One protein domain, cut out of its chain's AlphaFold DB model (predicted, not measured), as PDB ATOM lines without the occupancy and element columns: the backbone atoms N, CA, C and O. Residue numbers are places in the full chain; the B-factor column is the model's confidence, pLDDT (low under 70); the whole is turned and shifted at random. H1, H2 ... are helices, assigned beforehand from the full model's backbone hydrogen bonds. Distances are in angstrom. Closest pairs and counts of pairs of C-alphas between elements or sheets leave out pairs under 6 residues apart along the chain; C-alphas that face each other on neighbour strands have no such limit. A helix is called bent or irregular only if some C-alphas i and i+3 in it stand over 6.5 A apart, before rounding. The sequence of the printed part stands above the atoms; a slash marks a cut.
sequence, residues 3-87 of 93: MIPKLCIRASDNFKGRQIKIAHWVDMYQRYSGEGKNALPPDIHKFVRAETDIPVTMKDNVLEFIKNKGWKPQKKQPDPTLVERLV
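Overview. This is residues 3 to 87 of the 93 residues of an uncharacterized protein of Candidatus Altiarchaeales archaeon WOR_SM1_79 (UniProt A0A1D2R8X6). What would one see first? The long helix H2 has the short H1 packed on its residues 21 to 28, and the unnamed residues 33 to 55 fold back beside H2 to reach H3 on another side. A tail without named elements, residues 69 to 87, runs away from these helices and makes much of the length. What is it built of? The printed part has 85 residues with three named helices, in the order H1, H2, H3, and no named strand; the class is all helix, though named helices hold 36 residues, under half. How large is it? It is compact, with a radius of gyration of the C-alphas of 13.7 A, yet elongated in outline, spanning 47 by 25 by 21 A.

Along the chain. Where are the first two helices? H1 is residues 3 to 7, beginning at C-alpha 3 (67.988, 44.003, 128.175). H2 is residues 15 to 32, 25.8 A long. Where is the last? H3 is residues 56 to 68, 19.2 A long, ending at C-alpha 68 (68.226, 20.929, 124.850). It is irregular: C-alphas 57 and 60 are 8.2 A apart.

Arrangement. What meets H2? H1 touches it; their closest C-alphas, of Pro 5 and Trp 25, are 5.1 A apart. H2 and H3 are near each other, with 6 pairs of C-alphas within 10 A. H1 and H3 are apart. How do the backbones run? In H1 and H2 every O i to N i+4 pair is within hydrogen-bond range; in H3, 7 of 9 are.

Size, cuts and confidence. How far does it reach? The two C-alphas farthest apart, of Gly 36 and Arg 85, are 46.7 A apart. Which links are long? H2 to H3, with 23 residues, is a long link; H1 to H2, with 7, is a short one. Is anything cut or uncertain? The printed part has no cut, its mean pLDDT is 92.1, and no printed residue is under 70.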
ATOM      1  N   MET A   3      69.164  44.054 129.054       93.62
ATOM      2  CA  MET A   3      67.988  44.003 128.175       93.62
ATOM      3  C   MET A   3      68.103  44.872 126.917       93.62
ATOM      4  O   MET A   3      67.394  44.618 125.950       93.62
ATOM      5  N   ILE A   4      68.987  45.874 126.898       94.50
ATOM      6  CA  ILE A   4      69.126  46.807 125.769       94.50
ATOM      7  C   ILE A   4      69.435  46.067 124.452       94.50
ATOM      8  O   ILE A   4      68.650  46.204 123.514       94.50
ATOM      9  N   PRO A   5      70.493  45.231 124.352       94.25
ATOM     10  CA  PRO A   5      70.784  44.507 123.110       94.25
ATOM     11  C   PRO A   5      69.657  43.551 122.701       94.25
ATOM     12  O   PRO A   5      69.337  43.456 121.516       94.25
ATOM     13  N   LYS A   6      68.989  42.907 123.669       94.88
ATOM     14  CA  LYS A   6      67.827  42.042 123.417       94.88
ATOM     15  C   LYS A   6      66.682  42.810 122.754       94.88
ATOM     16  O   LYS A   6      66.117  42.354 121.762       94.88
ATOM     17  N   LEU A   7      66.371  44.001 123.264       95.69
ATOM     18  CA  LEU A   7      65.306  44.868 122.752       95.69
ATOM     19  C   LEU A   7      65.628  45.501 121.396       95.69
ATOM     20  O   LEU A   7      64.739  46.090 120.783       95.69
ATOM     21  N   CYS A   8      66.853  45.366 120.892       95.75
ATOM     22  CA  CYS A   8      67.238  45.804 119.553       95.75
ATOM     23  C   CYS A   8      67.061  44.716 118.480       95.75
ATOM     24  O   CYS A   8      67.182  45.024 117.292       95.75
ATOM     25  N   ILE A   9      66.761  43.465 118.845       94.69
ATOM     26  CA  ILE A   9      66.537  42.373 117.882       94.69
ATOM     27  C   ILE A   9      65.190  42.573 117.171       94.69
ATOM     28  O   ILE A   9      64.179  42.894 117.798       94.69
ATOM     29  N   ARG A  10      65.166  42.423 115.844       93.31
ATOM     30  CA  ARG A  10      63.972  42.603 115.002       93.31
ATOM     31  C   ARG A  10      63.705  41.358 114.158       93.31
ATOM     32  O   ARG A  10      64.621  40.628 113.765       93.31
ATOM     33  N   ALA A  11      62.428  41.145 113.832       89.75
ATOM     34  CA  ALA A  11      62.001  40.059 112.948       89.75
ATOM     35  C   ALA A  11      62.692  40.139 111.573       89.75
ATOM     36  O   ALA A  11      63.110  39.114 111.032       89.75
ATOM     37  N   SER A  12      62.894  41.362 111.073       90.06
ATOM     38  CA  SER A  12      63.494  41.672 109.774       90.06
ATOM     39  C   SER A  12      65.026  41.614 109.725       90.06
ATOM     40  O   SER A  12      65.579  41.790 108.641       90.06
ATOM     41  N   ASP A  13      65.739  41.367 110.836       92.38
ATOM     42  CA  ASP A  13      67.208  41.339 110.763       92.38
ATOM     43  C   ASP A  13      67.683  40.225 109.807       92.38
ATOM     44  O   ASP A  13      67.183  39.090 109.807       92.38
ATOM     45  N   ASN A  14      68.690  40.527 108.993       92.19
ATOM     46  CA  ASN A  14      69.371  39.500 108.213       92.19
ATOM     47  C   ASN A  14      70.251  38.623 109.130       92.19
ATOM     48  O   ASN A  14      70.391  38.889 110.326       92.19
ATOM     49  N   PHE A  15      70.826  37.550 108.581       91.75
ATOM     50  CA  PHE A  15      71.623  36.607 109.374       91.75
ATOM     51  C   PHE A  15      72.843  37.283 110.026       91.75
ATOM     52  O   PHE A  15      73.046  37.144 111.227       91.75
ATOM     53  N   LYS A  16      73.596  38.107 109.278       93.75
ATOM     54  CA  LYS A  16      74.783  38.816 109.797       93.75
ATOM     55  C   LYS A  16      74.435  39.790 110.925       93.75
ATOM     56  O   LYS A  16      75.077  39.796 111.968       93.75
ATOM     57  N   GLY A  17      73.401  40.605 110.730       95.00
ATOM     58  CA  GLY A  17      72.961  41.595 111.710       95.00
ATOM     59  C   GLY A  17      72.486  40.942 113.003       95.00
ATOM     60  O   GLY A  17      72.768  41.441 114.090       95.00
ATOM     61  N   ARG A  18      71.825  39.788 112.908       95.00
ATOM     62  CA  ARG A  18      71.392  39.055 114.095       95.00
ATOM     63  C   ARG A  18      72.520  38.354 114.828       95.00
ATOM     64  O   ARG A  18      72.499  38.400 116.053       95.00
ATOM     65  N   GLN A  19      73.513  37.809 114.125       95.94
ATOM     66  CA  GLN A  19      74.736  37.316 114.770       95.94
ATOM     67  C   GLN A  19      75.343  38.405 115.662       95.94
ATOM     68  O   GLN A  19      75.579  38.175 116.844       95.94
ATOM     69  N   ILE A  20      75.508  39.624 115.139       96.31
ATOM     70  CA  ILE A  20      76.076  40.747 115.901       96.31
ATOM     71  C   ILE A  20      75.221  41.068 117.139       96.31
ATOM     72  O   ILE A  20      75.741  41.181 118.249       96.31
ATOM     73  N   LYS A  21      73.896  41.160 116.985       96.00
ATOM     74  CA  LYS A  21      72.990  41.469 118.106       96.00
ATOM     75  C   LYS A  21      72.969  40.377 119.177       96.00
ATOM     76  O   LYS A  21      72.963  40.698 120.364       96.00
ATOM     77  N   ILE A  22      72.979  39.105 118.776       96.31
ATOM     78  CA  ILE A  22      73.047  37.970 119.704       96.31
ATOM     79  C   ILE A  22      74.387  37.971 120.438       96.31
ATOM     80  O   ILE A  22      74.391  37.827 121.657       96.31
ATOM     81  N   ALA A  23      75.500  38.209 119.739       95.88
ATOM     82  CA  ALA A  23      76.818  38.302 120.364       95.88
ATOM     83  C   ALA A  23      76.854  39.386 121.453       95.88
ATOM     84  O   ALA A  23      77.287  39.119 122.570       95.88
ATOM     85  N   HIS A  24      76.325  40.582 121.168       95.69
ATOM     86  CA  HIS A  24      76.242  41.655 122.160       95.69
ATOM     87  C   HIS A  24      75.313  41.330 123.328       95.69
ATOM     88  O   HIS A  24      75.602  41.701 124.465       95.69
ATOM     89  N   TRP A  25      74.195  40.649 123.078       96.44
ATOM     90  CA  TRP A  25      73.298  40.245 124.155       96.44
ATOM     91  C   TRP A  25      73.950  39.219 125.081       96.44
ATOM     92  O   TRP A  25      73.869  39.377 126.297       96.44
ATOM     93  N   VAL A  26      74.636  38.222 124.520       95.62
ATOM     94  CA  VAL A  26      75.378  37.214 125.284       95.62
ATOM     95  C   VAL A  26      76.515  37.860 126.081       95.62
ATOM     96  O   VAL A  26      76.604  37.620 127.280       95.62
ATOM     97  N   ASP A  27      77.316  38.739 125.473       94.62
ATOM     98  CA  ASP A  27      78.407  39.450 126.164       94.62
ATOM     99  C   ASP A  27      77.888  40.292 127.343       94.62
ATOM    100  O   ASP A  27      78.396  40.203 128.461       94.62
ATOM    101  N   MET A  28      76.810  41.056 127.137       95.19
ATOM    102  CA  MET A  28      76.186  41.838 128.210       95.19
ATOM    103  C   MET A  28      75.587  40.948 129.300       95.19
ATOM    104  O   MET A  28      75.638  41.302 130.477       95.19
ATOM    105  N   TYR A  29      75.020  39.799 128.931       95.56
ATOM    106  CA  TYR A  29      74.501  38.833 129.892       95.56
ATOM    107  C   TYR A  29      75.633  38.285 130.763       95.56
ATOM    108  O   TYR A  29      75.577  38.429 131.976       95.56
ATOM    109  N   GLN A  30      76.704  37.777 130.157       94.00
ATOM    110  CA  GLN A  30      77.850  37.197 130.866       94.00
ATOM    111  C   GLN A  30      78.533  38.180 131.825       94.00
ATOM    112  O   GLN A  30      79.010  37.780 132.885       94.00
ATOM    113  N   ARG A  31      78.578  39.471 131.470       93.94
ATOM    114  CA  ARG A  31      79.207  40.509 132.302       93.94
ATOM    115  C   ARG A  31      78.348  40.963 133.474       93.94
ATOM    116  O   ARG A  31      78.894  41.289 134.521       93.94
ATOM    117  N   TYR A  32      77.032  41.044 133.286       94.69
ATOM    118  CA  TYR A  32      76.163  41.774 134.214       94.69
ATOM    119  C   TYR A  32      75.057  40.925 134.853       94.69
ATOM    120  O   TYR A  32      74.395  41.425 135.758       94.69
ATOM    121  N   SER A  33      74.815  39.683 134.414       93.19
ATOM    122  CA  SER A  33      73.767  38.825 134.999       93.19
ATOM    123  C   SER A  33      74.152  38.234 136.355       93.19
ATOM    124  O   SER A  33      73.275  37.830 137.108       93.19
ATOM    125  N   GLY A  34      75.453  38.164 136.656       92.19
ATOM    126  CA  GLY A  34      75.976  37.458 137.829       92.19
ATOM    127  C   GLY A  34      76.077  35.936 137.656       92.19
ATOM    128  O   GLY A  34      76.602  35.268 138.536       92.19
ATOM    129  N   GLU A  35      75.646  35.381 136.518       91.12
ATOM    130  CA  GLU A  35      75.686  33.932 136.243       91.12
ATOM    131  C   GLU A  35      77.040  33.451 135.687       91.12
ATOM    132  O   GLU A  35      77.273  32.256 135.507       91.12
ATOM    133  N   GLY A  36      77.958  34.384 135.428       90.69
ATOM    134  CA  GLY A  36      79.333  34.100 135.035       90.69
ATOM    135  C   GLY A  36      79.577  34.027 133.527       90.69
ATOM    136  O   GLY A  36      78.699  34.223 132.686       90.69
ATOM    137  N   LYS A  37      80.836  33.743 133.180       86.50
ATOM    138  CA  LYS A  37      81.385  33.892 131.820       86.50
ATOM    139  C   LYS A  37      80.812  32.913 130.790       86.50
ATOM    140  O   LYS A  37      80.856  33.200 129.603       86.50
ATOM    141  N   ASN A  38      80.267  31.781 131.228       88.69
ATOM    142  CA  ASN A  38      79.693  30.766 130.337       88.69
ATOM    143  C   ASN A  38      78.163  30.817 130.287       88.69
ATOM    144  O   ASN A  38      77.544  29.984 129.627       88.69
ATOM    145  N   ALA A  39      77.551  31.776 130.983       92.44
ATOM    146  CA  ALA A  39      76.109  31.884 131.046       92.44
ATOM    147  C   ALA A  39      75.531  32.332 129.698       92.44
ATOM    148  O   ALA A  39      76.106  33.164 128.987       92.44
ATOM    149  N   LEU A  40      74.371  31.778 129.356       94.81
ATOM    150  CA  LEU A  40      73.621  32.126 128.159       94.81
ATOM    151  C   LEU A  40      72.259  32.688 128.557       94.81
ATOM    152  O   LEU A  40      71.638  32.167 129.487       94.81
ATOM    153  N   PRO A  41      71.737  33.690 127.827       94.69
ATOM    154  CA  PRO A  41      70.403  34.182 128.094       94.69
ATOM    155  C   PRO A  41      69.360  33.057 127.994       94.69
ATOM    156  O   PRO A  41      69.327  32.322 126.996       94.69
ATOM    157  N   PRO A  42      68.455  32.923 128.978       93.31
ATOM    158  CA  PRO A  42      67.574  31.764 129.085       93.31
ATOM    159  C   PRO A  42      66.633  31.626 127.884       93.31
ATOM    160  O   PRO A  42      66.254  30.514 127.507       93.31
ATOM    161  N   ASP A  43      66.276  32.727 127.233       94.75
ATOM    162  CA  ASP A  43      65.365  32.751 126.097       94.75
ATOM    163  C   ASP A  43      66.041  32.982 124.739       94.75
ATOM    164  O   ASP A  43      65.359  33.280 123.761       94.75
ATOM    165  N   ILE A  44      67.360  32.764 124.634       95.00
ATOM    166  CA  ILE A  44      68.111  32.906 123.373       95.00
ATOM    167  C   ILE A  44      67.537  32.069 122.217       95.00
ATOM    168  O   ILE A  44      67.476  32.540 121.081       95.00
ATOM    169  N   HIS A  45      67.008  30.877 122.516       94.00
ATOM    170  CA  HIS A  45      66.351  29.985 121.553       94.00
ATOM    171  C   HIS A  45      65.161  30.630 120.820       94.00
ATOM    172  O   HIS A  45      64.828  30.203 119.720       94.00
ATOM    173  N   LYS A  46      64.528  31.667 121.392       93.12
ATOM    174  CA  LYS A  46      63.420  32.394 120.747       93.12
ATOM    175  C   LYS A  46      63.891  33.360 119.660       93.12
ATOM    176  O   LYS A  46      63.096  33.766 118.820       93.12
ATOM    177  N   PHE A  47      65.168  33.738 119.684       93.56
ATOM    178  CA  PHE A  47      65.744  34.727 118.775       93.56
ATOM    179  C   PHE A  47      66.637  34.099 117.699       93.56
ATOM    180  O   PHE A  47      66.910  34.748 116.697       93.56
ATOM    181  N   VAL A  48      67.051  32.841 117.849       93.88
ATOM    182  CA  VAL A  48      67.776  32.088 116.811       93.88
ATOM    183  C   VAL A  48      66.766  31.430 115.867       93.88
ATOM    184  O   VAL A  48      65.937  30.640 116.314       93.88
ATOM    185  N   ARG A  49      66.809  31.721 114.559       92.44
ATOM    186  CA  ARG A  49      65.880  31.114 113.578       92.44
ATOM    187  C   ARG A  49      66.537  29.981 112.808       92.44
ATOM    188  O   ARG A  49      65.893  28.979 112.527       92.44
ATOM    189  N   ALA A  50      67.818  30.128 112.500       92.56
ATOM    190  CA  ALA A  50      68.660  29.094 111.915       92.56
ATOM    191  C   ALA A  50      70.047  29.132 112.562       92.56
ATOM    192  O   ALA A  50      70.408  30.114 113.209       92.56
ATOM    193  N   GLU A  51      70.857  28.096 112.340       93.56
ATOM    194  CA  GLU A  51      72.237  28.052 112.850       93.56
ATOM    195  C   GLU A  51      73.092  29.223 112.353       93.56
ATOM    196  O   GLU A  51      74.038  29.638 113.015       93.56
ATOM    197  N   THR A  52      72.741  29.783 111.195       92.31
ATOM    198  CA  THR A  52      73.399  30.954 110.613       92.31
ATOM    199  C   THR A  52      73.143  32.243 111.386       92.31
ATOM    200  O   THR A  52      73.849  33.212 111.145       92.31
ATOM    201  N   ASP A  53      72.174  32.298 112.303       93.06
ATOM    202  CA  ASP A  53      71.983  33.457 113.184       93.06
ATOM    203  C   ASP A  53      72.932  33.417 114.401       93.06
ATOM    204  O   ASP A  53      73.048  34.411 115.115       93.06
ATOM    205  N   ILE A  54      73.613  32.290 114.652       94.38
ATOM    206  CA  ILE A  54      74.491  32.110 115.812       94.38
ATOM    207  C   ILE A  54      75.893  32.665 115.500       94.38
ATOM    208  O   ILE A  54      76.437  32.366 114.432       94.38
ATOM    209  N   PRO A  55      76.512  33.453 116.401       93.62
ATOM    210  CA  PRO A  55      77.884  33.912 116.207       93.62
ATOM    211  C   PRO A  55      78.859  32.731 116.159       93.62
ATOM    212  O   PRO A  55      78.796  31.834 116.999       93.62
ATOM    213  N   VAL A  56      79.789  32.760 115.202       91.50
ATOM    214  CA  VAL A  56      80.715  31.646 114.919       91.50
ATOM    215  C   VAL A  56      81.507  31.217 116.158       91.50
ATOM    216  O   VAL A  56      81.672  30.029 116.400       91.50
ATOM    217  N   THR A  57      81.937  32.173 116.981       90.50
ATOM    218  CA  THR A  57      82.768  31.934 118.173       90.50
ATOM    219  C   THR A  57      82.067  31.167 119.292       90.50
ATOM    220  O   THR A  57      82.738  30.592 120.140       90.50
ATOM    221  N   MET A  58      80.734  31.165 119.322       91.06
ATOM    222  CA  MET A  58      79.926  30.518 120.367       91.06
ATOM    223  C   MET A  58      78.942  29.503 119.782       91.06
ATOM    224  O   MET A  58      77.970  29.132 120.442       91.06
ATOM    225  N   LYS A  59      79.177  29.077 118.532       92.69
ATOM    226  CA  LYS A  59      78.236  28.262 117.767       92.69
ATOM    227  C   LYS A  59      77.888  26.968 118.491       92.69
ATOM    228  O   LYS A  59      76.706  26.696 118.673       92.69
ATOM    229  N   ASP A  60      78.896  26.227 118.936       93.00
ATOM    230  CA  ASP A  60      78.701  24.902 119.528       93.00
ATOM    231  C   ASP A  60      77.927  24.982 120.850       93.00
ATOM    232  O   ASP A  60      76.893  24.332 120.996       93.00
ATOM    233  N   ASN A  61      78.343  25.879 121.752       92.69
ATOM    234  CA  ASN A  61      77.696  26.088 123.052       92.69
ATOM    235  C   ASN A  61      76.228  26.538 122.900       92.69
ATOM    236  O   ASN A  61      75.313  25.949 123.476       92.69
ATOM    237  N   VAL A  62      75.969  27.556 122.068       93.75
ATOM    238  CA  VAL A  62      74.597  28.043 121.858       93.75
ATOM    239  C   VAL A  62      73.738  26.972 121.187       93.75
ATOM    240  O   VAL A  62      72.576  26.814 121.559       93.75
ATOM    241  N   LEU A  63      74.280  26.225 120.221       94.50
ATOM    242  CA  LEU A  63      73.535  25.189 119.511       94.50
ATOM    243  C   LEU A  63      73.138  24.032 120.437       94.50
ATOM    244  O   LEU A  63      72.004  23.562 120.365       94.50
ATOM    245  N   GLU A  64      74.037  23.597 121.318       94.69
ATOM    246  CA  GLU A  64      73.739  22.597 122.346       94.69
ATOM    247  C   GLU A  64      72.643  23.096 123.300       94.69
ATOM    248  O   GLU A  64      71.620  22.431 123.487       94.69
ATOM    249  N   PHE A  65      72.786  24.323 123.811       94.62
ATOM    250  CA  PHE A  65      71.822  24.927 124.729       94.62
ATOM    251  C   PHE A  65      70.408  25.018 124.141       94.62
ATOM    252  O   PHE A  65      69.426  24.692 124.812       94.62
ATOM    253  N   ILE A  66      70.273  25.459 122.886       94.81
ATOM    254  CA  ILE A  66      68.953  25.600 122.257       94.81
ATOM    255  C   ILE A  66      68.357  24.243 121.863       94.81
ATOM    256  O   ILE A  66      67.142  24.070 121.984       94.81
ATOM    257  N   LYS A  67      69.176  23.260 121.455       93.88
ATOM    258  CA  LYS A  67      68.708  21.890 121.165       93.88
ATOM    259  C   LYS A  67      68.118  21.228 122.407       93.88
ATOM    260  O   LYS A  67      67.032  20.660 122.319       93.88
ATOM    261  N   ASN A  68      68.749  21.410 123.567       94.44
ATOM    262  CA  ASN A  68      68.226  20.929 124.850       94.44
ATOM    263  C   ASN A  68      66.875  21.569 125.223       94.44
ATOM    264  O   ASN A  68      66.095  20.984 125.967       94.44
ATOM    265  N   LYS A  69      66.551  22.742 124.659       93.25
ATOM    266  CA  LYS A  69      65.246  23.414 124.806       93.25
ATOM    267  C   LYS A  69      64.229  23.053 123.719       93.25
ATOM    268  O   LYS A  69      63.198  23.712 123.607       93.25
ATOM    269  N   GLY A  70      64.507  22.040 122.899       92.62
ATOM    270  CA  GLY A  70      63.610  21.599 121.827       92.62
ATOM    271  C   GLY A  70      63.550  22.554 120.632       92.62
ATOM    272  O   GLY A  70      62.578  22.531 119.872       92.62
ATOM    273  N   TRP A  71      64.563  23.408 120.453       94.75
ATOM    274  CA  TRP A  71      64.638  24.313 119.310       94.75
ATOM    275  C   TRP A  71      64.729  23.549 117.983       94.75
ATOM    276  O   TRP A  71      65.443  22.552 117.862       94.75
ATOM    277  N   LYS A  72      64.028  24.054 116.962       91.62
ATOM    278  CA  LYS A  72      64.079  23.553 115.585       91.62
ATOM    279  C   LYS A  72      64.283  24.725 114.622       91.62
ATOM    280  O   LYS A  72      63.640  25.761 114.805       91.62
ATOM    281  N   PRO A  73      65.113  24.571 113.577       90.81
ATOM    282  CA  PRO A  73      65.348  25.636 112.613       90.81
ATOM    283  C   PRO A  73      64.066  25.992 111.848       90.81
ATOM    284  O   PRO A  73      63.315  25.122 111.398       90.81
ATOM    285  N   GLN A  74      63.826  27.288 111.670       86.88
ATOM    286  CA  GLN A  74      62.722  27.801 110.868       86.88
ATOM    287  C   GLN A  74      63.022  27.632 109.376       86.88
ATOM    288  O   GLN A  74      64.097  27.980 108.893       86.88
ATOM    289  N   LYS A  75      62.034  27.141 108.618       78.88
ATOM    290  CA  LYS A  75      62.170  26.906 107.167       78.88
ATOM    291  C   LYS A  75      62.087  28.185 106.332       78.88
ATOM    292  O   LYS A  75      62.634  28.235 105.235       78.88
ATOM    293  N   LYS A  76      61.352  29.194 106.806       78.81
ATOM    294  CA  LYS A  76      61.135  30.471 106.116       78.81
ATOM    295  C   LYS A  76      61.061  31.591 107.136       78.81
ATOM    296  O   LYS A  76      60.507  31.392 108.214       78.81
ATOM    297  N   GLN A  77      61.578  32.761 106.772       75.19
ATOM    298  CA  GLN A  77      61.291  33.963 107.543       75.19
ATOM    299  C   GLN A  77      59.821  34.346 107.333       75.19
ATOM    300  O   GLN A  77      59.388  34.402 106.177       75.19
ATOM    301  N   PRO A  78      59.052  34.558 108.412       73.94
ATOM    302  CA  PRO A  78      57.682  35.028 108.294       73.94
ATOM    303  C   PRO A  78      57.659  36.465 107.760       73.94
ATOM    304  O   PRO A  78      58.615  37.222 107.949       73.94
ATOM    305  N   ASP A  79      56.559  36.826 107.101       82.12
ATOM    306  CA  ASP A  79      56.285  38.217 106.744       82.12
ATOM    307  C   ASP A  79      56.263  39.060 108.036       82.12
ATOM    308  O   ASP A  79      55.579  38.678 108.991       82.12
ATOM    309  N   PRO A  80      57.048  40.148 108.129       86.19
ATOM    310  CA  PRO A  80      57.128  40.944 109.349       86.19
ATOM    311  C   PRO A  80      55.868  41.781 109.606       86.19
ATOM    312  O   PRO A  80      55.729  42.343 110.695       86.19
ATOM    313  N   THR A  81      54.974  41.924 108.627       88.25
ATOM    314  CA  THR A  81      53.798  42.777 108.746       88.25
ATOM    315  C   THR A  81      52.654  42.071 109.478       88.25
ATOM    316  O   THR A  81      52.177  41.020 109.070       88.25
ATOM    317  N   LEU A  82      52.151  42.708 110.543       88.56
ATOM    318  CA  LEU A  82      50.963  42.258 111.291       88.56
ATOM    319  C   LEU A  82      49.636  42.675 110.631       88.56
ATOM    320  O   LEU A  82      48.563  42.244 111.038       88.56
ATOM    321  N   VAL A  83      49.702  43.554 109.631       92.69
ATOM    322  CA  VAL A  83      48.541  44.098 108.927       92.69
ATOM    323  C   VAL A  83      48.140  43.138 107.811       92.69
ATOM    324  O   VAL A  83      48.752  43.130 106.744       92.69
ATOM    325  N   GLU A  84      47.078  42.364 108.035       88.56
ATOM    326  CA  GLU A  84      46.655  41.278 107.138       88.56
ATOM    327  C   GLU A  84      46.462  41.725 105.680       88.56
ATOM    328  O   GLU A  84      46.884  41.031 104.757       88.56
ATOM    329  N   ARG A  85      45.898  42.921 105.448       91.69
ATOM    330  CA  ARG A  85      45.686  43.456 104.088       91.69
ATOM    331  C   ARG A  85      46.975  43.670 103.281       91.69
ATOM    332  O   ARG A  85      46.898  43.804 102.065       91.69
ATOM    333  N   LEU A  86      48.133  43.749 103.941       90.00
ATOM    334  CA  LEU A  86      49.442  43.922 103.303       90.00
ATOM    335  C   LEU A  86      50.178  42.588 103.103       90.00
ATOM    336  O   LEU A  86      51.152  42.544 102.354       90.00
ATOM    337  N   VAL A  87      49.717  41.505 103.739       86.81
ATOM    338  CA  VAL A  87      50.339  40.182 103.623       86.81
ATOM    339  C   VAL A  87      50.095  39.633 102.223       86.81
ATOM    340  O   VAL A  87      48.959  39.536 101.748       86.81
TER     341      VAL A  87